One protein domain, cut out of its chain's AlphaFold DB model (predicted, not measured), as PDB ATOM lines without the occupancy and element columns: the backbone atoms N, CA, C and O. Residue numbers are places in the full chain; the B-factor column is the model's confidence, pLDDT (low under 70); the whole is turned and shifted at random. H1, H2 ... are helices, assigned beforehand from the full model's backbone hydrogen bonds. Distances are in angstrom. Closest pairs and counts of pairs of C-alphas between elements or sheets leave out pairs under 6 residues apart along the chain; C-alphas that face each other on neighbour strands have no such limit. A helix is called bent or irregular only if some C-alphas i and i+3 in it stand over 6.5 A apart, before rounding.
ATOM      1  N   PRO A  17      70.986 -52.236 107.778       66.69
ATOM      2  CA  PRO A  17      71.613 -53.557 107.834       66.69
ATOM      3  C   PRO A  17      72.850 -53.687 106.943       66.69
ATOM      4  O   PRO A  17      73.794 -54.382 107.314       66.69
ATOM      5  N   ILE A  18      72.867 -53.036 105.771       68.75
ATOM      6  CA  ILE A  18      74.053 -53.019 104.904       68.75
ATOM      7  C   ILE A  18      75.163 -52.195 105.541       68.75
ATOM      8  O   ILE A  18      76.299 -52.654 105.550       68.75
ATOM      9  N   LYS A  19      74.864 -51.022 106.109       67.12
ATOM     10  CA  LYS A  19      75.863 -50.214 106.823       67.12
ATOM     11  C   LYS A  19      76.426 -50.953 108.033       67.12
ATOM     12  O   LYS A  19      77.640 -50.977 108.207       67.12
ATOM     13  N   ASP A  20      75.579 -51.615 108.817       69.69
ATOM     14  CA  ASP A  20      75.997 -52.463 109.939       69.69
ATOM     15  C   ASP A  20      76.868 -53.643 109.470       69.69
ATOM     16  O   ASP A  20      77.921 -53.911 110.046       69.69
ATOM     17  N   LEU A  21      76.499 -54.303 108.366       73.62
ATOM     18  CA  LEU A  21      77.306 -55.361 107.755       73.62
ATOM     19  C   LEU A  21      78.658 -54.837 107.248       73.62
ATOM     20  O   LEU A  21      79.678 -55.477 107.487       73.62
ATOM     21  N   LEU A  22      78.690 -53.689 106.567       70.69
ATOM     22  CA  LEU A  22      79.922 -53.064 106.076       70.69
ATOM     23  C   LEU A  22      80.845 -52.663 107.234       70.69
ATOM     24  O   LEU A  22      82.044 -52.928 107.161       70.69
ATOM     25  N   ASN A  23      80.290 -52.111 108.317       69.25
ATOM     26  CA  ASN A  23      81.034 -51.781 109.534       69.25
ATOM     27  C   ASN A  23      81.609 -53.042 110.196       69.25
ATOM     28  O   ASN A  23      82.806 -53.100 110.462       69.25
ATOM     29  N   LYS A  24      80.802 -54.099 110.356       69.75
ATOM     30  CA  LYS A  24      81.264 -55.395 110.881       69.75
ATOM     31  C   LYS A  24      82.347 -56.019 110.008       69.75
ATOM     32  O   LYS A  24      83.317 -56.558 110.530       69.75
ATOM     33  N   ILE A  25      82.219 -55.932 108.683       71.00
ATOM     34  CA  ILE A  25      83.243 -56.425 107.758       71.00
ATOM     35  C   ILE A  25      84.534 -55.612 107.900       71.00
ATOM     36  O   ILE A  25      85.607 -56.205 107.932       71.00
ATOM     37  N   MET A  26      84.451 -54.287 108.044       65.31
ATOM     38  CA  MET A  26      85.617 -53.439 108.316       65.31
ATOM     39  C   MET A  26      86.302 -53.751 109.656       65.31
ATOM     40  O   MET A  26      87.521 -53.612 109.762       65.31
ATOM     41  N   GLU A  27      85.548 -54.182 110.668       65.81
ATOM     42  CA  GLU A  27      86.068 -54.562 111.987       65.81
ATOM     43  C   GLU A  27      86.724 -55.957 112.015       65.81
ATOM     44  O   GLU A  27      87.525 -56.242 112.911       65.81
ATOM     45  N   LEU A  28      86.451 -56.819 111.026       64.94
ATOM     46  CA  LEU A  28      87.045 -58.156 110.915       64.94
ATOM     47  C   LEU A  28      88.545 -58.082 110.571       64.94
ATOM     48  O   LEU A  28      88.963 -58.202 109.419       64.94
ATOM     49  N   LYS A  29      89.391 -57.956 111.597       53.91
ATOM     50  CA  LYS A  29      90.837 -58.201 111.497       53.91
ATOM     51  C   LYS A  29      91.121 -59.699 111.572       53.91
ATOM     52  O   LYS A  29      91.259 -60.249 112.658       53.91
ATOM     53  N   MET A  30      91.267 -60.341 110.419       56.22
ATOM     54  CA  MET A  30      91.759 -61.719 110.342       56.22
ATOM     55  C   MET A  30      93.103 -61.743 109.616       56.22
ATOM     56  O   MET A  30      93.202 -61.342 108.454       56.22
ATOM     57  N   GLU A  31      94.149 -62.216 110.293       50.72
ATOM     58  CA  GLU A  31      95.394 -62.587 109.623       50.72
ATOM     59  C   GLU A  31      95.075 -63.708 108.619       50.72
ATOM     60  O   GLU A  31      94.479 -64.719 108.976       50.72
ATOM     61  N   HIS A  32      95.441 -63.498 107.349       54.50
ATOM     62  CA  HIS A  32      95.323 -64.451 106.231       54.50
ATOM     63  C   HIS A  32      93.973 -64.565 105.482       54.50
ATOM     64  O   HIS A  32      93.892 -65.369 104.554       54.50
ATOM     65  N   SER A  33      92.966 -63.719 105.751       67.62
ATOM     66  CA  SER A  33      91.649 -63.790 105.064       67.62
ATOM     67  C   SER A  33      91.317 -62.612 104.132       67.62
ATOM     68  O   SER A  33      90.206 -62.547 103.604       67.62
ATOM     69  N   ASP A  34      92.248 -61.681 103.890       74.06
ATOM     70  CA  ASP A  34      91.977 -60.438 103.135       74.06
ATOM     71  C   ASP A  34      91.458 -60.687 101.709       74.06
ATOM     72  O   ASP A  34      90.603 -59.953 101.218       74.06
ATOM     73  N   TYR A  35      91.946 -61.739 101.042       74.62
ATOM     74  CA  TYR A  35      91.475 -62.115  99.706       74.62
ATOM     75  C   TYR A  35      90.027 -62.615  99.728       74.62
ATOM     76  O   TYR A  35      89.241 -62.262  98.855       74.62
ATOM     77  N   ILE A  36      89.653 -63.394 100.746       76.69
ATOM     78  CA  ILE A  36      88.290 -63.918 100.908       76.69
ATOM     79  C   ILE A  36      87.323 -62.759 101.170       76.69
ATOM     80  O   ILE A  36      86.287 -62.663 100.516       76.69
ATOM     81  N   LEU A  37      87.695 -61.839 102.065       78.56
ATOM     82  CA  LEU A  37      86.918 -60.629 102.353       78.56
ATOM     83  C   LEU A  37      86.749 -59.757 101.101       78.56
ATOM     84  O   LEU A  37      85.641 -59.302 100.810       78.56
ATOM     85  N   LEU A  38      87.813 -59.603 100.305       82.38
ATOM     86  CA  LEU A  38      87.745 -58.910  99.023       82.38
ATOM     87  C   LEU A  38      86.776 -59.599  98.051       82.38
ATOM     88  O   LEU A  38      85.980 -58.905  97.428       82.38
ATOM     89  N   GLN A  39      86.793 -60.931  97.925       78.88
ATOM     90  CA  GLN A  39      85.866 -61.649  97.036       78.88
ATOM     91  C   GLN A  39      84.403 -61.524  97.479       78.88
ATOM     92  O   GLN A  39      83.523 -61.358  96.631       78.88
ATOM     93  N   ILE A  40      84.132 -61.553  98.787       80.69
ATOM     94  CA  ILE A  40      82.782 -61.357  99.339       80.69
ATOM     95  C   ILE A  40      82.269 -59.957  98.985       80.69
ATOM     96  O   ILE A  40      81.190 -59.821  98.405       80.69
ATOM     97  N   ILE A  41      83.061 -58.915  99.257       81.88
ATOM     98  CA  ILE A  41      82.671 -57.527  98.975       81.88
ATOM     99  C   ILE A  41      82.607 -57.256  97.470       81.88
ATOM    100  O   ILE A  41      81.710 -56.553  97.020       81.88
ATOM    101  N   LYS A  42      83.501 -57.849  96.672       80.31
ATOM    102  CA  LYS A  42      83.459 -57.791  95.206       80.31
ATOM    103  C   LYS A  42      82.135 -58.337  94.678       80.31
ATOM    104  O   LYS A  42      81.479 -57.693  93.864       80.31
ATOM    105  N   THR A  43      81.743 -59.517  95.154       81.06
ATOM    106  CA  THR A  43      80.492 -60.176  94.758       81.06
ATOM    107  C   THR A  43      79.289 -59.325  95.153       81.06
ATOM    108  O   THR A  43      78.396 -59.118  94.336       81.06
ATOM    109  N   LEU A  44      79.295 -58.760  96.365       81.88
ATOM    110  CA  LEU A  44      78.284 -57.796  96.801       81.88
ATOM    111  C   LEU A  44      78.244 -56.582  95.863       81.88
ATOM    112  O   LEU A  44      77.203 -56.316  95.273       81.88
ATOM    113  N   TYR A  45      79.366 -55.896  95.647       82.56
ATOM    114  CA  TYR A  45      79.447 -54.703  94.802       82.56
ATOM    115  C   TYR A  45      78.881 -54.928  93.394       82.56
ATOM    116  O   TYR A  45      78.002 -54.182  92.971       82.56
ATOM    117  N   PHE A  46      79.312 -55.982  92.691       78.75
ATOM    118  CA  PHE A  46      78.828 -56.263  91.335       78.75
ATOM    119  C   PHE A  46      77.351 -56.669  91.293       78.75
ATOM    120  O   PHE A  46      76.647 -56.283  90.360       78.75
ATOM    121  N   ASN A  47      76.859 -57.385  92.309       79.44
ATOM    122  CA  ASN A  47      75.435 -57.698  92.419       79.44
ATOM    123  C   ASN A  47      74.595 -56.429  92.612       79.44
ATOM    124  O   ASN A  47      73.543 -56.302  91.991       79.44
ATOM    125  N   PHE A  48      75.070 -55.465  93.410       78.56
ATOM    126  CA  PHE A  48      74.415 -54.164  93.551       78.56
ATOM    127  C   PHE A  48      74.552 -53.315  92.273       78.56
ATOM    128  O   PHE A  48      73.587 -52.687  91.870       78.56
ATOM    129  N   CYS A  49      75.658 -53.352  91.530       76.69
ATOM    130  CA  CYS A  49      75.725 -52.667  90.228       76.69
ATOM    131  C   CYS A  49      74.690 -53.174  89.200       76.69
ATOM    132  O   CYS A  49      74.326 -52.428  88.294       76.69
ATOM    133  N   ALA A  50      74.231 -54.425  89.313       75.94
ATOM    134  CA  ALA A  50      73.301 -55.048  88.369       75.94
ATOM    135  C   ALA A  50      71.811 -54.797  88.679       75.94
ATOM    136  O   ALA A  50      70.954 -55.121  87.854       75.94
ATOM    137  N   ILE A  51      71.475 -54.242  89.850       78.31
ATOM    138  CA  ILE A  51      70.081 -53.996  90.248       78.31
ATOM    139  C   ILE A  51      69.655 -52.583  89.792       78.31
ATOM    140  O   ILE A  51      70.289 -51.595  90.164       78.31
ATOM    141  N   PRO A  52      68.560 -52.442  89.027       62.47
ATOM    142  CA  PRO A  52      68.043 -51.132  88.631       62.47
ATOM    143  C   PRO A  52      67.426 -50.364  89.825       62.47
ATOM    144  O   PRO A  52      66.701 -50.954  90.623       62.47
ATOM    145  N   ASN A  53      67.655 -49.042  89.900       68.88
ATOM    146  CA  ASN A  53      67.167 -48.093  90.932       68.88
ATOM    147  C   ASN A  53      67.789 -48.196  92.345       68.88
ATOM    148  O   ASN A  53      67.098 -47.976  93.342       68.88
ATOM    149  N   ILE A  54      69.081 -48.506  92.460       71.06
ATOM    150  CA  ILE A  54      69.798 -48.429  93.745       71.06
ATOM    151  C   ILE A  54      70.106 -46.988  94.155       71.06
ATOM    152  O   ILE A  54      70.354 -46.132  93.314       71.06
ATOM    153  N   ASN A  55      70.123 -46.745  95.470       75.50
ATOM    154  CA  ASN A  55      70.629 -45.508  96.055       75.50
ATOM    155  C   ASN A  55      72.144 -45.382  95.813       75.50
ATOM    156  O   ASN A  55      72.935 -46.173  96.342       75.50
ATOM    157  N   ASP A  56      72.537 -44.355  95.061       74.69
ATOM    158  CA  ASP A  56      73.930 -44.054  94.726       74.69
ATOM    159  C   ASP A  56      74.831 -43.947  95.967       74.69
ATOM    160  O   ASP A  56      75.985 -44.371  95.922       74.69
ATOM    161  N   ASN A  57      74.309 -43.479  97.108       77.06
ATOM    162  CA  ASN A  57      75.085 -43.362  98.347       77.06
ATOM    163  C   ASN A  57      75.520 -44.727  98.906       77.06
ATOM    164  O   ASN A  57      76.659 -44.869  99.349       77.06
ATOM    165  N   ILE A  58      74.656 -45.745  98.843       75.81
ATOM    166  CA  ILE A  58      74.991 -47.110  99.290       75.81
ATOM    167  C   ILE A  58      76.042 -47.712  98.360       75.81
ATOM    168  O   ILE A  58      76.996 -48.348  98.805       75.81
ATOM    169  N   LEU A  59      75.885 -47.496  97.051       78.94
ATOM    170  CA  LEU A  59      76.830 -47.999  96.061       78.94
ATOM    171  C   LEU A  59      78.216 -47.361  96.240       78.94
ATOM    172  O   LEU A  59      79.227 -48.050  96.104       78.94
ATOM    173  N   ILE A  60      78.266 -46.072  96.592       81.44
ATOM    174  CA  ILE A  60      79.498 -45.361  96.950       81.44
ATOM    175  C   ILE A  60      80.121 -45.957  98.221       81.44
ATOM    176  O   ILE A  60      81.317 -46.236  98.216       81.44
ATOM    177  N   GLU A  61      79.345 -46.214  99.278       79.94
ATOM    178  CA  GLU A  61      79.851 -46.832 100.517       79.94
ATOM    179  C   GLU A  61      80.419 -48.242 100.272       79.94
ATOM    180  O   GLU A  61      81.546 -48.530 100.677       79.94
ATOM    181  N   ILE A  62      79.707 -49.099  99.529       80.12
ATOM    182  CA  ILE A  62      80.199 -50.437  99.163       80.12
ATOM    183  C   ILE A  62      81.478 -50.326  98.322       80.12
ATOM    184  O   ILE A  62      82.433 -51.071  98.550       80.12
ATOM    185  N   LYS A  63      81.532 -49.378  97.375       81.88
ATOM    186  CA  LYS A  63      82.720 -49.119  96.550       81.88
ATOM    187  C   LYS A  63      83.914 -48.672  97.400       81.88
ATOM    188  O   LYS A  63      85.026 -49.138  97.164       81.88
ATOM    189  N   LEU A  64      83.707 -47.817  98.403       82.50
ATOM    190  CA  LEU A  64      84.760 -47.375  99.326       82.50
ATOM    191  C   LEU A  64      85.315 -48.539 100.154       82.50
ATOM    192  O   LEU A  64      86.534 -48.684 100.261       82.50
ATOM    193  N   VAL A  65      84.442 -49.398 100.686       81.69
ATOM    194  CA  VAL A  65      84.851 -50.590 101.441       81.69
ATOM    195  C   VAL A  65      85.579 -51.585 100.529       81.69
ATOM    196  O   VAL A  65      86.656 -52.066 100.880       81.69
ATOM    197  N   TYR A  66      85.069 -51.825  99.319       82.00
ATOM    198  CA  TYR A  66      85.737 -52.635  98.297       82.00
ATOM    199  C   TYR A  66      87.161 -52.138  98.009       82.00
ATOM    200  O   TYR A  66      88.117 -52.912  98.091       82.00
ATOM    201  N   PHE A  67      87.328 -50.835  97.750       81.50
ATOM    202  CA  PHE A  67      88.646 -50.239  97.538       81.50
ATOM    203  C   PHE A  67      89.550 -50.359  98.765       81.50
ATOM    204  O   PHE A  67      90.743 -50.617  98.613       81.50
ATOM    205  N   HIS A  68      89.016 -50.198  99.977       82.75
ATOM    206  CA  HIS A  68      89.799 -50.327 101.203       82.75
ATOM    207  C   HIS A  68      90.442 -51.717 101.325       82.75
ATOM    208  O   HIS A  68      91.655 -51.826 101.541       82.75
ATOM    209  N   PHE A  69      89.658 -52.781 101.131       81.38
ATOM    210  CA  PHE A  69      90.169 -54.153 101.166       81.38
ATOM    211  C   PHE A  69      91.111 -54.452 100.003       81.38
ATOM    212  O   PHE A  69      92.146 -55.087 100.206       81.38
ATOM    213  N   LEU A  70      90.811 -53.932  98.811       83.62
ATOM    214  CA  LEU A  70      91.664 -54.077  97.635       83.62
ATOM    215  C   LEU A  70      93.053 -53.472  97.873       83.62
ATOM    216  O   LEU A  70      94.061 -54.150  97.692       83.62
ATOM    217  N   ILE A  71      93.124 -52.226  98.351       82.62
ATOM    218  CA  ILE A  71      94.390 -51.542  98.656       82.62
ATOM    219  C   ILE A  71      95.132 -52.228  99.810       82.62
ATOM    220  O   ILE A  71      96.363 -52.306  99.786       82.62
ATOM    221  N   THR A  72      94.414 -52.741 100.813       83.12
ATOM    222  CA  THR A  72      95.008 -53.462 101.951       83.12
ATOM    223  C   THR A  72      95.652 -54.772 101.510       83.12
ATOM    224  O   THR A  72      96.824 -55.010 101.818       83.12
ATOM    225  N   LEU A  73      94.935 -55.584 100.728       83.50
ATOM    226  CA  LEU A  73      95.476 -56.797 100.119       83.50
ATOM    227  C   LEU A  73      96.683 -56.455  99.243       83.50
ATOM    228  O   LEU A  73      97.739 -57.070  99.361       83.50
ATOM    229  N   PHE A  74      96.559 -55.427  98.412       82.88
ATOM    230  CA  PHE A  74      97.600 -55.046  97.474       82.88
ATOM    231  C   PHE A  74      98.899 -54.599  98.169       82.88
ATOM    232  O   PHE A  74      99.989 -55.044  97.805       82.88
ATOM    233  N   LYS A  75      98.799 -53.826  99.262       82.88
ATOM    234  CA  LYS A  75      99.944 -53.497 100.132       82.88
ATOM    235  C   LYS A  75     100.558 -54.739 100.785       82.88
ATOM    236  O   LYS A  75     101.781 -54.801 100.913       82.88
ATOM    237  N   LYS A  76      99.753 -55.722 101.201       84.25
ATOM    238  CA  LYS A  76     100.251 -56.981 101.790       84.25
ATOM    239  C   LYS A  76     101.002 -57.832 100.764       84.25
ATOM    240  O   LYS A  76     102.085 -58.319 101.075       84.25
ATOM    241  N   VAL A  77     100.486 -57.949  99.539       84.81
ATOM    242  CA  VAL A  77     101.114 -58.728  98.455       84.81
ATOM    243  C   VAL A  77     102.462 -58.134  98.041       84.81
ATOM    244  O   VAL A  77     103.416 -58.871  97.818       84.81
ATOM    245  N   ILE A  78     102.596 -56.808  97.997       82.88
ATOM    246  CA  ILE A  78     103.878 -56.179  97.638       82.88
ATOM    247  C   ILE A  78     104.916 -56.284  98.761       82.88
ATOM    248  O   ILE A  78     106.111 -56.391  98.481       82.88
ATOM    249  N   ASN A  79     104.478 -56.303 100.021       83.06
ATOM    250  CA  ASN A  79     105.354 -56.458 101.186       83.06
ATOM    251  C   ASN A  79     105.628 -57.924 101.568       83.06
ATOM    252  O   ASN A  79     106.399 -58.173 102.493       83.06
ATOM    253  N   SER A  80     105.025 -58.897 100.880       83.50
ATOM    254  CA  SER A  80     105.171 -60.319 101.199       83.50
ATOM    255  C   SER A  80     106.600 -60.823 100.951       83.50
ATOM    256  O   SER A  80     107.392 -60.218 100.229       83.50
ATOM    257  N   ARG A  81     106.969 -61.982 101.504       78.19
ATOM    258  CA  ARG A  81     108.270 -62.595 101.180       78.19
ATOM    259  C   ARG A  81     108.336 -63.056  99.716       78.19
ATOM    260  O   ARG A  81     109.354 -62.841  99.066       78.19
ATOM    261  N   MET A  82     107.240 -63.622  99.207       81.19
ATOM    262  CA  MET A  82     107.087 -64.109  97.831       81.19
ATOM    263  C   MET A  82     106.153 -63.182  97.053       81.19
ATOM    264  O   MET A  82     104.947 -63.169  97.300       81.19
ATOM    265  N   PHE A  83     106.715 -62.390  96.142       86.50
ATOM    266  CA  PHE A  83     105.946 -61.436  95.350       86.50
ATOM    267  C   PHE A  83     105.096 -62.161  94.298       86.50
ATOM    268  O   PHE A  83     105.636 -62.759  93.369       86.50
ATOM    269  N   ASP A  84     103.774 -62.086  94.444       87.38
ATOM    270  CA  ASP A  84     102.820 -62.625  93.476       87.38
ATOM    271  C   ASP A  84     102.440 -61.543  92.457       87.38
ATOM    272  O   ASP A  84     101.641 -60.638  92.731       87.38
ATOM    273  N   LEU A  85     103.047 -61.629  91.272       87.94
ATOM    274  CA  LEU A  85     102.817 -60.700  90.171       87.94
ATOM    275  C   LEU A  85     101.395 -60.813  89.599       87.94
ATOM    276  O   LEU A  85     100.796 -59.791  89.273       87.94
ATOM    277  N   GLN A  86     100.835 -62.020  89.494       87.75
ATOM    278  CA  GLN A  86      99.518 -62.236  88.886       87.75
ATOM    279  C   GLN A  86      98.404 -61.682  89.773       87.75
ATOM    280  O   GLN A  86      97.511 -60.980  89.287       87.75
ATOM    281  N   LEU A  87      98.482 -61.935  91.081       86.25
ATOM    282  CA  LEU A  87      97.549 -61.370  92.052       86.25
ATOM    283  C   LEU A  87      97.678 -59.844  92.107       86.25
ATOM    284  O   LEU A  87      96.670 -59.140  92.099       86.25
ATOM    285  N   SER A  88      98.908 -59.325  92.083       88.31
ATOM    286  CA  SER A  88      99.174 -57.883  92.054       88.31
ATOM    287  C   SER A  88      98.596 -57.200  90.810       88.31
ATOM    288  O   SER A  88      97.971 -56.147  90.925       88.31
ATOM    289  N   LEU A  89      98.758 -57.800  89.626       89.19
ATOM    290  CA  LEU A  89      98.166 -57.299  88.382       89.19
ATOM    291  C   LEU A  89      96.641 -57.358  88.425       89.19
ATOM    292  O   LEU A  89      95.982 -56.388  88.065       89.19
ATOM    293  N   SER A  90      96.077 -58.459  88.924       85.81
ATOM    294  CA  SER A  90      94.628 -58.612  89.085       85.81
ATOM    295  C   SER A  90      94.049 -57.514  89.976       85.81
ATOM    296  O   SER A  90      93.022 -56.931  89.642       85.81
ATOM    297  N   CYS A  91      94.734 -57.183  91.076       85.94
ATOM    298  CA  CYS A  91      94.345 -56.083  91.953       85.94
ATOM    299  C   CYS A  91      94.431 -54.713  91.262       85.94
ATOM    300  O   CYS A  91      93.576 -53.866  91.503       85.94
ATOM    301  N   LEU A  92      95.421 -54.484  90.389       88.50
ATOM    302  CA  LEU A  92      95.511 -53.242  89.609       88.50
ATOM    303  C   LEU A  92      94.384 -53.110  88.586       88.50
ATOM    304  O   LEU A  92      93.798 -52.039  88.482       88.50
ATOM    305  N   PHE A  93      94.044 -54.185  87.872       88.19
ATOM    306  CA  PHE A  93      92.938 -54.186  86.906       88.19
ATOM    307  C   PHE A  93      91.551 -54.090  87.559       88.19
ATOM    308  O   PHE A  93      90.559 -53.860  86.874       88.19
ATOM    309  N   MET A  94      91.465 -54.255  88.881       84.88
ATOM    310  CA  MET A  94      90.258 -53.973  89.659       84.88
ATOM    311  C   MET A  94      90.069 -52.477  89.970       84.88
ATOM    312  O   MET A  94      88.994 -52.101  90.441       84.88
ATOM    313  N   LEU A  95      91.084 -51.638  89.733       84.69
ATOM    314  CA  LEU A  95      91.023 -50.178  89.838       84.69
ATOM    315  C   LEU A  95      90.698 -49.555  88.472       84.69
ATOM    316  O   LEU A  95      90.918 -50.174  87.433       84.69
ATOM    317  N   SER A  96      90.233 -48.301  88.452       84.94
ATOM    318  CA  SER A  96      90.240 -47.535  87.198       84.94
ATOM    319  C   SER A  96      91.675 -47.199  86.774       84.94
ATOM    320  O   SER A  96      92.553 -47.032  87.624       84.94
ATOM    321  N   ASP A  97      91.917 -47.014  85.473       84.31
ATOM    322  CA  ASP A  97      93.263 -46.714  84.960       84.31
ATOM    323  C   ASP A  97      93.896 -45.482  85.627       84.31
ATOM    324  O   ASP A  97      95.081 -45.484  85.962       84.31
ATOM    325  N   SER A  98      93.101 -44.441  85.897       84.88
ATOM    326  CA  SER A  98      93.560 -43.233  86.600       84.88
ATOM    327  C   SER A  98      94.022 -43.534  88.030       84.88
ATOM    328  O   SER A  98      95.059 -43.033  88.475       84.88
ATOM    329  N   GLU A  99      93.281 -44.374  88.756       85.56
ATOM    330  CA  GLU A  99      93.603 -44.774  90.130       85.56
ATOM    331  C   GLU A  99      94.830 -45.688  90.170       85.56
ATOM    332  O   GLU A  99      95.735 -45.449  90.973       85.56
ATOM    333  N   ALA A 100      94.914 -46.668  89.268       86.88
ATOM    334  CA  ALA A 100      96.065 -47.555  89.132       86.88
ATOM    335  C   ALA A 100      97.349 -46.771  88.810       86.88
ATOM    336  O   ALA A 100      98.360 -46.933  89.497       86.88
ATOM    337  N   CYS A 101      97.306 -45.847  87.841       86.12
ATOM    338  CA  CYS A 101      98.453 -45.007  87.475       86.12
ATOM    339  C   CYS A 101      98.941 -44.143  88.647       86.12
ATOM    340  O   CYS A 101     100.146 -44.079  88.926       86.12
ATOM    341  N   LYS A 102      98.012 -43.480  89.356       87.00
ATOM    342  CA  LYS A 102      98.327 -42.656  90.536       87.00
ATOM    343  C   LYS A 102      98.937 -43.496  91.648       87.00
ATOM    344  O   LYS A 102      99.918 -43.079  92.266       87.00
ATOM    345  N   TRP A 103      98.378 -44.677  91.881       87.38
ATOM    346  CA  TRP A 103      98.843 -45.579  92.919       87.38
ATOM    347  C   TRP A 103     100.258 -46.085  92.633       87.38
ATOM    348  O   TRP A 103     101.139 -45.918  93.476       87.38
ATOM    349  N   ILE A 104     100.505 -46.607  91.425       88.81
ATOM    350  CA  ILE A 104     101.824 -47.097  91.001       88.81
ATOM    351  C   ILE A 104     102.866 -45.981  91.129       88.81
ATOM    352  O   ILE A 104     103.929 -46.193  91.708       88.81
ATOM    353  N   SER A 105     102.545 -44.771  90.665       85.94
ATOM    354  CA  SER A 105     103.461 -43.623  90.719       85.94
ATOM    355  C   SER A 105     103.781 -43.184  92.153       85.94
ATOM    356  O   SER A 105     104.931 -42.876  92.465       85.94
ATOM    357  N   SER A 106     102.777 -43.161  93.035       87.44
ATOM    358  CA  SER A 106     102.934 -42.794  94.449       87.44
ATOM    359  C   SER A 106     103.798 -43.807  95.201       87.44
ATOM    360  O   SER A 106     104.766 -43.451  95.876       87.44
ATOM    361  N   ILE A 107     103.502 -45.094  95.017       86.56
ATOM    362  CA  ILE A 107     104.209 -46.171  95.702       86.56
ATOM    363  C   ILE A 107     105.632 -46.338  95.173       86.56
ATOM    364  O   ILE A 107     106.552 -46.509  95.972       86.56
ATOM    365  N   CYS A 108     105.837 -46.198  93.861       85.38
ATOM    366  CA  CYS A 108     107.169 -46.190  93.263       85.38
ATOM    367  C   CYS A 108     108.069 -45.133  93.916       85.38
ATOM    368  O   CYS A 108     109.189 -45.453  94.298       85.38
ATOM    369  N   LYS A 109     107.563 -43.909  94.145       84.69
ATOM    370  CA  LYS A 109     108.298 -42.861  94.877       84.69
ATOM    371  C   LYS A 109     108.567 -43.253  96.332       84.69
ATOM    372  O   LYS A 109     109.677 -43.068  96.815       84.69
ATOM    373  N   SER A 110     107.577 -43.826  97.018       85.00
ATOM    374  CA  SER A 110     107.708 -44.213  98.432       85.00
ATOM    375  C   SER A 110     108.752 -45.307  98.683       85.00
ATOM    376  O   SER A 110     109.373 -45.330  99.741       85.00
ATOM    377  N   PHE A 111     108.964 -46.201  97.714       84.88
ATOM    378  CA  PHE A 111     109.867 -47.341  97.856       84.88
ATOM    379  C   PHE A 111     111.275 -47.089  97.324       84.88
ATOM    380  O   PHE A 111     112.084 -48.002  97.385       84.88
ATOM    381  N   GLN A 112     111.617 -45.885  96.854       79.00
ATOM    382  CA  GLN A 112     112.941 -45.599  96.271       79.00
ATOM    383  C   GLN A 112     114.129 -45.976  97.171       79.00
ATOM    384  O   GLN A 112     115.187 -46.332  96.659       79.00
ATOM    385  N   SER A 113     113.963 -45.928  98.494       78.81
ATOM    386  CA  SER A 113     114.990 -46.320  99.465       78.81
ATOM    387  C   SER A 113     115.085 -47.833  99.714       78.81
ATOM    388  O   SER A 113     116.127 -48.300 100.169       78.81
ATOM    389  N   ASP A 114     114.034 -48.603  99.416       84.06
ATOM    390  CA  ASP A 114     113.986 -50.062  99.564       84.06
ATOM    391  C   ASP A 114     114.040 -50.721  98.182       84.06
ATOM    392  O   ASP A 114     113.022 -50.912  97.513       84.06
ATOM    393  N   TYR A 115     115.247 -51.101  97.760       81.69
ATOM    394  CA  TYR A 115     115.501 -51.673  96.435       81.69
ATOM    395  C   TYR A 115     114.664 -52.921  96.135       81.69
ATOM    396  O   TYR A 115     114.270 -53.134  94.989       81.69
ATOM    397  N   THR A 116     114.338 -53.729  97.148       83.62
ATOM    398  CA  THR A 116     113.552 -54.955  96.950       83.62
ATOM    399  C   THR A 116     112.102 -54.608  96.636       83.62
ATOM    400  O   THR A 116     111.513 -55.141  95.692       83.62
ATOM    401  N   ARG A 117     111.514 -53.682  97.399       86.25
ATOM    402  CA  ARG A 117     110.142 -53.213  97.155       86.25
ATOM    403  C   ARG A 117     110.050 -52.379  95.883       86.25
ATOM    404  O   ARG A 117     109.077 -52.512  95.138       86.25
ATOM    405  N   HIS A 118     111.072 -51.579  95.593       87.25
ATOM    406  CA  HIS A 118     111.137 -50.778  94.380       87.25
ATOM    407  C   HIS A 118     111.269 -51.637  93.113       87.25
ATOM    408  O   HIS A 118     110.630 -51.345  92.103       87.25
ATOM    409  N   LEU A 119     112.031 -52.734  93.156       87.56
ATOM    410  CA  LEU A 119     112.066 -53.712  92.067       87.56
ATOM    411  C   LEU A 119     110.670 -54.292  91.803       87.56
ATOM    412  O   LEU A 119     110.208 -54.297  90.665       87.56
ATOM    413  N   ARG A 120     109.964 -54.728  92.853       88.94
ATOM    414  CA  ARG A 120     108.624 -55.328  92.727       88.94
ATOM    415  C   ARG A 120     107.617 -54.376  92.091       88.94
ATOM    416  O   ARG A 120     106.931 -54.763  91.150       88.94
ATOM    417  N   ILE A 121     107.563 -53.122  92.553       89.38
ATOM    418  CA  ILE A 121     106.675 -52.110  91.956       89.38
ATOM    419  C   ILE A 121     107.106 -51.736  90.532       89.38
ATOM    420  O   ILE A 121     106.251 -51.456  89.696       89.38
ATOM    421  N   THR A 122     108.405 -51.791  90.222       89.38
ATOM    422  CA  THR A 122     108.918 -51.554  88.865       89.38
ATOM    423  C   THR A 122     108.479 -52.658  87.901       89.38
ATOM    424  O   THR A 122     107.982 -52.360  86.817       89.38
ATOM    425  N   VAL A 123     108.612 -53.929  88.296       89.44
ATOM    426  CA  VAL A 123     108.143 -55.078  87.503       89.44
ATOM    427  C   VAL A 123     106.633 -55.004  87.314       89.44
ATOM    428  O   VAL A 123     106.152 -55.102  86.191       89.44
ATOM    429  N   LEU A 124     105.890 -54.755  88.393       90.56
ATOM    430  CA  LEU A 124     104.439 -54.633  88.343       90.56
ATOM    431  C   LEU A 124     103.973 -53.503  87.417       90.56
ATOM    432  O   LEU A 124     103.088 -53.706  86.588       90.56
ATOM    433  N   GLY A 125     104.579 -52.322  87.554       90.31
ATOM    434  CA  GLY A 125     104.276 -51.168  86.717       90.31
ATOM    435  C   GLY A 125     104.603 -51.429  85.250       90.31
ATOM    436  O   GLY A 125     103.791 -51.111  84.389       90.31
ATOM    437  N   TYR A 126     105.738 -52.071  84.954       91.19
ATOM    438  CA  TYR A 126     106.099 -52.452  83.587       91.19
ATOM    439  C   TYR A 126     105.031 -53.346  82.943       91.19
ATOM    440  O   TYR A 126     104.539 -53.009  81.869       91.19
ATOM    441  N   GLU A 127     104.639 -54.441  83.601       90.69
ATOM    442  CA  GLU A 127     103.653 -55.379  83.046       90.69
ATOM    443  C   GLU A 127     102.271 -54.722  82.891       90.69
ATOM    444  O   GLU A 127     101.617 -54.869  81.860       90.69
ATOM    445  N   TYR A 128     101.843 -53.917  83.871       91.19
ATOM    446  CA  TYR A 128     100.578 -53.182  83.792       91.19
ATOM    447  C   TYR A 128     100.568 -52.164  82.638       91.19
ATOM    448  O   TYR A 128      99.627 -52.135  81.841       91.19
ATOM    449  N   PHE A 129     101.617 -51.346  82.498       91.38
ATOM    450  CA  PHE A 129     101.708 -50.351  81.422       91.38
ATOM    451  C   PHE A 129     101.919 -50.972  80.042       91.38
ATOM    452  O   PHE A 129     101.489 -50.392  79.044       91.38
ATOM    453  N   TYR A 130     102.537 -52.153  79.978       89.69
ATOM    454  CA  TYR A 130     102.665 -52.929  78.750       89.69
ATOM    455  C   TYR A 130     101.293 -53.401  78.261       89.69
ATOM    456  O   TYR A 130     100.930 -53.159  77.109       89.69
ATOM    457  N   LEU A 131     100.492 -53.988  79.156       89.62
ATOM    458  CA  LEU A 131      99.143 -54.471  78.846       89.62
ATOM    459  C   LEU A 131      98.163 -53.335  78.510       89.62
ATOM    460  O   LEU A 131      97.317 -53.494  77.633       89.62
ATOM    461  N   THR A 132      98.297 -52.178  79.162       87.75
ATOM    462  CA  THR A 132      97.431 -51.000  78.943       87.75
ATOM    463  C   THR A 132      97.914 -50.065  77.826       87.75
ATOM    464  O   THR A 132      97.226 -49.099  77.506       87.75
ATOM    465  N   LYS A 133      99.073 -50.335  77.200       85.69
ATOM    466  CA  LYS A 133      99.694 -49.502  76.145       85.69
ATOM    467  C   LYS A 133      99.895 -48.030  76.552       85.69
ATOM    468  O   LYS A 133      99.723 -47.116  75.747       85.69
ATOM    469  N   ASN A 134     100.273 -47.795  77.807       85.56
ATOM    470  CA  ASN A 134     100.460 -46.451  78.355       85.56
ATOM    471  C   ASN A 134     101.835 -45.852  77.978       85.56
ATOM    472  O   ASN A 134     102.841 -46.560  77.920       85.56
ATOM    473  N   GLN A 135     101.913 -44.529  77.796       79.88
ATOM    474  CA  GLN A 135     103.161 -43.807  77.504       79.88
ATOM    475  C   GLN A 135     104.206 -43.902  78.634       79.88
ATOM    476  O   GLN A 135     105.408 -43.874  78.364       79.88
ATOM    477  N   THR A 136     103.788 -44.084  79.894       82.69
ATOM    478  CA  THR A 136     104.690 -44.233  81.057       82.69
ATOM    479  C   THR A 136     105.476 -45.555  81.056       82.69
ATOM    480  O   THR A 136     106.415 -45.722  81.838       82.69
ATOM    481  N   LEU A 137     105.163 -46.482  80.141       86.25
ATOM    482  CA  LEU A 137     105.871 -47.753  79.969       86.25
ATOM    483  C   LEU A 137     107.393 -47.578  79.855       86.25
ATOM    484  O   LEU A 137     108.136 -48.373  80.426       86.25
ATOM    485  N   GLN A 138     107.866 -46.538  79.159       84.94
ATOM    486  CA  GLN A 138     109.303 -46.332  78.943       84.94
ATOM    487  C   GLN A 138     110.066 -46.096  80.251       84.94
ATOM    488  O   GLN A 138     111.140 -46.658  80.446       84.94
ATOM    489  N   THR A 139     109.496 -45.345  81.195       86.00
ATOM    490  CA  THR A 139     110.121 -45.110  82.505       86.00
ATOM    491  C   THR A 139     110.273 -46.414  83.287       86.00
ATOM    492  O   THR A 139     111.337 -46.691  83.838       86.00
ATOM    493  N   PHE A 140     109.235 -47.253  83.295       87.31
ATOM    494  CA  PHE A 140     109.266 -48.542  83.990       87.31
ATOM    495  C   PHE A 140     110.151 -49.569  83.283       87.31
ATOM    496  O   PHE A 140     110.817 -50.355  83.953       87.31
ATOM    497  N   LYS A 141     110.228 -49.521  81.949       88.00
ATOM    498  CA  LYS A 141     111.179 -50.311  81.161       88.00
ATOM    499  C   LYS A 141     112.624 -49.944  81.512       88.00
ATOM    500  O   LYS A 141     113.403 -50.838  81.828       88.00
ATOM    501  N   ASN A 142     112.958 -48.654  81.547       87.50
ATOM    502  CA  ASN A 142     114.297 -48.180  81.912       87.50
ATOM    503  C   ASN A 142     114.655 -48.559  83.354       87.50
ATOM    504  O   ASN A 142     115.739 -49.075  83.609       87.50
ATOM    505  N   ASN A 143     113.721 -48.389  84.294       87.50
ATOM    506  CA  ASN A 143     113.928 -48.818  85.676       87.50
ATOM    507  C   ASN A 143     114.152 -50.338  85.767       87.50
ATOM    508  O   ASN A 143     115.047 -50.777  86.482       87.50
ATOM    509  N   LYS A 144     113.392 -51.151  85.019       88.81
ATOM    510  CA  LYS A 144     113.565 -52.615  84.973       88.81
ATOM    511  C   LYS A 144     114.969 -52.998  84.487       88.81
ATOM    512  O   LYS A 144     115.594 -53.854  85.109       88.81
ATOM    513  N   ILE A 145     115.479 -52.326  83.451       90.31
ATOM    514  CA  ILE A 145     116.859 -52.488  82.956       90.31
ATOM    515  C   ILE A 145     117.874 -52.131  84.052       90.31
ATOM    516  O   ILE A 145     118.780 -52.913  84.325       90.31
ATOM    517  N   LEU A 146     117.702 -51.000  84.748       90.81
ATOM    518  CA  LEU A 146     118.609 -50.605  85.834       90.81
ATOM    519  C   LEU A 146     118.668 -51.649  86.955       90.81
ATOM    520  O   LEU A 146     119.753 -51.961  87.439       90.81
ATOM    521  N   TYR A 147     117.531 -52.220  87.360       90.25
ATOM    522  CA  TYR A 147     117.519 -53.270  88.380       90.25
ATOM    523  C   TYR A 147     118.134 -54.584  87.900       90.25
ATOM    524  O   TYR A 147     118.836 -55.236  88.674       90.25
ATOM    525  N   TYR A 148     117.898 -54.960  86.641       90.94
ATOM    526  CA  TYR A 148     118.556 -56.111  86.027       90.94
ATOM    527  C   TYR A 148     120.083 -55.966  86.108       90.94
ATOM    528  O   TYR A 148     120.764 -56.870  86.594       90.94
ATOM    529  N   TRP A 149     120.613 -54.794  85.747       92.75
ATOM    530  CA  TRP A 149     122.046 -54.509  85.835       92.75
ATOM    531  C   TRP A 149     122.560 -54.386  87.265       92.75
ATOM    532  O   TRP A 149     123.629 -54.908  87.560       92.75
ATOM    533  N   ALA A 150     121.806 -53.777  88.179       90.69
ATOM    534  CA  ALA A 150     122.172 -53.723  89.593       90.69
ATOM    535  C   ALA A 150     122.329 -55.131  90.194       90.69
ATOM    536  O   ALA A 150     123.271 -55.398  90.939       90.69
ATOM    537  N   GLN A 151     121.449 -56.061  89.812       88.94
ATOM    538  CA  GLN A 151     121.559 -57.459  90.205       88.94
ATOM    539  C   GLN A 151     122.736 -58.155  89.515       88.94
ATOM    540  O   GLN A 151     123.537 -58.797  90.193       88.94
ATOM    541  N   LYS A 152     122.881 -58.011  88.193       91.00
ATOM    542  CA  LYS A 152     123.943 -58.669  87.414       91.00
ATOM    543  C   LYS A 152     125.345 -58.208  87.835       91.00
ATOM    544  O   LYS A 152     126.241 -59.034  87.979       91.00
ATOM    545  N   LEU A 153     125.521 -56.911  88.102       91.25
ATOM    546  CA  LEU A 153     126.802 -56.313  88.498       91.25
ATOM    547  C   LEU A 153     127.132 -56.463  89.984       91.25
ATOM    548  O   LEU A 153     128.273 -56.220  90.375       91.25
ATOM    549  N   SER A 154     126.186 -56.923  90.810       88.81
ATOM    550  CA  SER A 154     126.445 -57.176  92.233       88.81
ATOM    551  C   SER A 154     127.578 -58.187  92.467       88.81
ATOM    552  O   SER A 154     128.295 -58.083  93.462       88.81
ATOM    553  N   LYS A 155     127.815 -59.102  91.509       89.06
ATOM    554  CA  LYS A 155     128.955 -60.038  91.503       89.06
ATOM    555  C   LYS A 155     130.317 -59.323  91.496       89.06
ATOM    556  O   LYS A 155     131.279 -59.856  92.036       89.06
ATOM    557  N   TYR A 156     130.393 -58.116  90.935       89.06
ATOM    558  CA  TYR A 156     131.626 -57.332  90.780       89.06
ATOM    559  C   TYR A 156     131.774 -56.238  91.848       89.06
ATOM    560  O   TYR A 156     132.437 -55.226  91.618       89.06
ATOM    561  N   LEU A 157     131.144 -56.429  93.015       88.06
ATOM    562  CA  LEU A 157     131.153 -55.492  94.147       88.06
ATOM    563  C   LEU A 157     130.550 -54.115  93.823       88.06
ATOM    564  O   LEU A 157     130.858 -53.127  94.489       88.06
ATOM    565  N   VAL A 158     129.666 -54.042  92.823       88.12
ATOM    566  CA  VAL A 158     128.958 -52.805  92.487       88.12
ATOM    567  C   VAL A 158     127.641 -52.746  93.255       88.12
ATOM    568  O   VAL A 158     126.838 -53.681  93.224       88.12
ATOM    569  N   SER A 159     127.418 -51.653  93.987       87.56
ATOM    570  CA  SER A 159     126.222 -51.530  94.824       87.56
ATOM    571  C   SER A 159     124.979 -51.203  93.991       87.56
ATOM    572  O   SER A 159     125.055 -50.483  92.995       87.56
ATOM    573  N   TYR A 160     123.803 -51.657  94.437       85.56
ATOM    574  CA  TYR A 160     122.532 -51.335  93.770       85.56
ATOM    575  C   TYR A 160     122.322 -49.825  93.635       85.56
ATOM    576  O   TYR A 160     121.889 -49.347  92.589       85.56
ATOM    577  N   LYS A 161     122.676 -49.073  94.684       85.81
ATOM    578  CA  LYS A 161     122.571 -47.614  94.705       85.81
ATOM    579  C   LYS A 161     123.372 -46.984  93.570       85.81
ATOM    580  O   LYS A 161     122.852 -46.119  92.881       85.81
ATOM    581  N   GLU A 162     124.605 -47.448  93.377       87.31
ATOM    582  CA  GLU A 162     125.541 -46.908  92.392       87.31
ATOM    583  C   GLU A 162     124.958 -46.976  90.976       87.31
ATOM    584  O   GLU A 162     124.929 -45.961  90.291       87.31
ATOM    585  N   ILE A 163     124.381 -48.116  90.571       88.56
ATOM    586  CA  ILE A 163     123.732 -48.255  89.252       88.56
ATOM    587  C   ILE A 163     122.477 -47.392  89.173       88.56
ATOM    588  O   ILE A 163     122.296 -46.658  88.201       88.56
ATOM    589  N   LEU A 164     121.609 -47.469  90.182       85.75
ATOM    590  CA  LEU A 164     120.290 -46.838  90.139       85.75
ATOM    591  C   LEU A 164     120.361 -45.308  90.100       85.75
ATOM    592  O   LEU A 164     119.475 -44.682  89.524       85.75
ATOM    593  N   THR A 165     121.402 -44.710  90.687       84.31
ATOM    594  CA  THR A 165     121.612 -43.254  90.681       84.31
ATOM    595  C   THR A 165     122.654 -42.783  89.667       84.31
ATOM    596  O   THR A 165     122.895 -41.583  89.579       84.31
ATOM    597  N   SER A 166     123.298 -43.694  88.933       85.56
ATOM    598  CA  SER A 166     124.354 -43.340  87.979       85.56
ATOM    599  C   SER A 166     123.818 -42.541  86.791       85.56
ATOM    600  O   SER A 166     122.781 -42.869  86.206       85.56
ATOM    601  N   ASP A 167     124.584 -41.545  86.356       88.69
ATOM    602  CA  ASP A 167     124.459 -40.933  85.034       88.69
ATOM    603  C   ASP A 167     125.280 -41.730  83.997       88.69
ATOM    604  O   ASP A 167     125.704 -42.861  84.259       88.69
ATOM    605  N   SER A 168     125.444 -41.215  82.778       86.94
ATOM    606  CA  SER A 168     126.220 -41.913  81.742       86.94
ATOM    607  C   SER A 168     127.720 -41.973  82.061       86.94
ATOM    608  O   SER A 168     128.371 -42.956  81.709       86.94
ATOM    609  N   ALA A 169     128.267 -40.963  82.746       88.31
ATOM    610  CA  ALA A 169     129.679 -40.914  83.120       88.31
ATOM    611  C   ALA A 169     129.996 -41.938  84.220       88.31
ATOM    612  O   ALA A 169     130.885 -42.770  84.046       88.31
ATOM    613  N   ALA A 170     129.191 -41.971  85.285       89.12
ATOM    614  CA  ALA A 170     129.324 -42.938  86.369       89.12
ATOM    615  C   ALA A 170     129.166 -44.389  85.877       89.12
ATOM    616  O   ALA A 170     129.901 -45.273  86.313       89.12
ATOM    617  N   LYS A 171     128.273 -44.656  84.908       89.56
ATOM    618  CA  LYS A 171     128.182 -45.984  84.260       89.56
ATOM    619  C   LYS A 171     129.473 -46.377  83.546       89.56
ATOM    620  O   LYS A 171     129.859 -47.544  83.588       89.56
ATOM    621  N   ARG A 172     130.158 -45.418  82.918       86.88
ATOM    622  CA  ARG A 172     131.449 -45.656  82.262       86.88
ATOM    623  C   ARG A 172     132.554 -45.952  83.277       86.88
ATOM    624  O   ARG A 172     133.368 -46.837  83.033       86.88
ATOM    625  N   GLU A 173     132.552 -45.278  84.422       88.62
ATOM    626  CA  GLU A 173     133.477 -45.569  85.527       88.62
ATOM    627  C   GLU A 173     133.231 -46.957  86.136       88.62
ATOM    628  O   GLU A 173     134.181 -47.694  86.407       88.62
ATOM    629  N   ILE A 174     131.962 -47.352  86.298       90.19
ATOM    630  CA  ILE A 174     131.591 -48.710  86.722       90.19
ATOM    631  C   ILE A 174     132.167 -49.742  85.742       90.19
ATOM    632  O   ILE A 174     132.812 -50.696  86.177       90.19
TER     633      ILE A 174
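Overview. This is residues 17 to 174 of the 648 residues of the protein "Kinetochore-associated protein 1" of Apis cerana (UniProt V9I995). A long zigzag of helices advances from one end of the domain to the other, each helix turning back on the one before it. H1, H2 and H3 make one end, H4, H5 and H6 the middle, and H7 reaches on to the short helices H8 and H9 at the other end; the bend of chain at residues 50 to 57 sticks out. The printed part has 158 residues with nine named helices, H1 to H9 in order, and no named strand: the class is all helix. It is loose, with a radius of gyration of the C-alphas of 19.5 A, and elongated, spanning 66 by 34 by 21 A.

Along the chain. Find C-alpha 17 at (71.613, -53.557, 107.834), where H1 begins and runs to residue 27. H2 holds residues 34 to 49, 22.2 A long. H3, the longest, takes residues 56 to 79 over 34.4 A, from C-alpha 56 at (73.930, -44.054, 94.726). Next come H4, residues 85 to 93, H5, residues 97 to 110 and 19.9 A long, and H6, residues 115 to 132 and 25.2 A long. H7, residues 137 to 156, measures 29.5 A and is only just irregular: C-alphas 152 and 155 are 6.6 A apart. H8 is residues 160 to 165; H9, residues 168 to 174, ends at C-alpha 174, (131.591, -48.710, 86.722).

Arrangement. Begin at H3, one of two hubs with H6, each touching four helices. H1 only just touches H3, with 3 pairs of C-alphas within 8 A, closest at Leu 22 and Val 65, 7.2 A. H2 and H3 form a hairpin at a shallow tilt of 26 degrees; C-alphas 38 and 69 come closest, 5.8 A. H3 touches H4 with its residues 70 to 78 alone, closest at Phe 74 and Ser 88, 6.3 A. It touches H6 at a steep tilt of 51 degrees, closest at Ile 78 and Arg 120, 6.9 A. H6 touches H4 at Leu 124 and Leu 85, their closest C-alphas, 6.5 A. H5 and H6 are a hairpin at a shallow 19 degrees, closest at Cys 108 and Ile 121, 6.1 A. H6 and H7 are another, closest at Tyr 126 and Phe 140, 5.0 A. Farther on, H8 touches H7, closest at Tyr 160 and Ala 150, 4.8 A. H9 is close to H8 but not clearly touching, at Lys 171 and Ile 163, 7.1 A. H3 and H7 are apart. Every O i to N i+4 pair is within hydrogen-bond range in H1 to H6, H8 and H9; in H7, 14 of 16 are.

Size, cuts and confidence. The C-alphas farthest apart are those of Asn 53 and Glu 173, 66.6 A. The printed part has no cut, and no link is long. Mean pLDDT of the printed part is 82.5; look for values under 70 at residues 17 to 20, 23 to 24, 26 to 33 and 52 to 53.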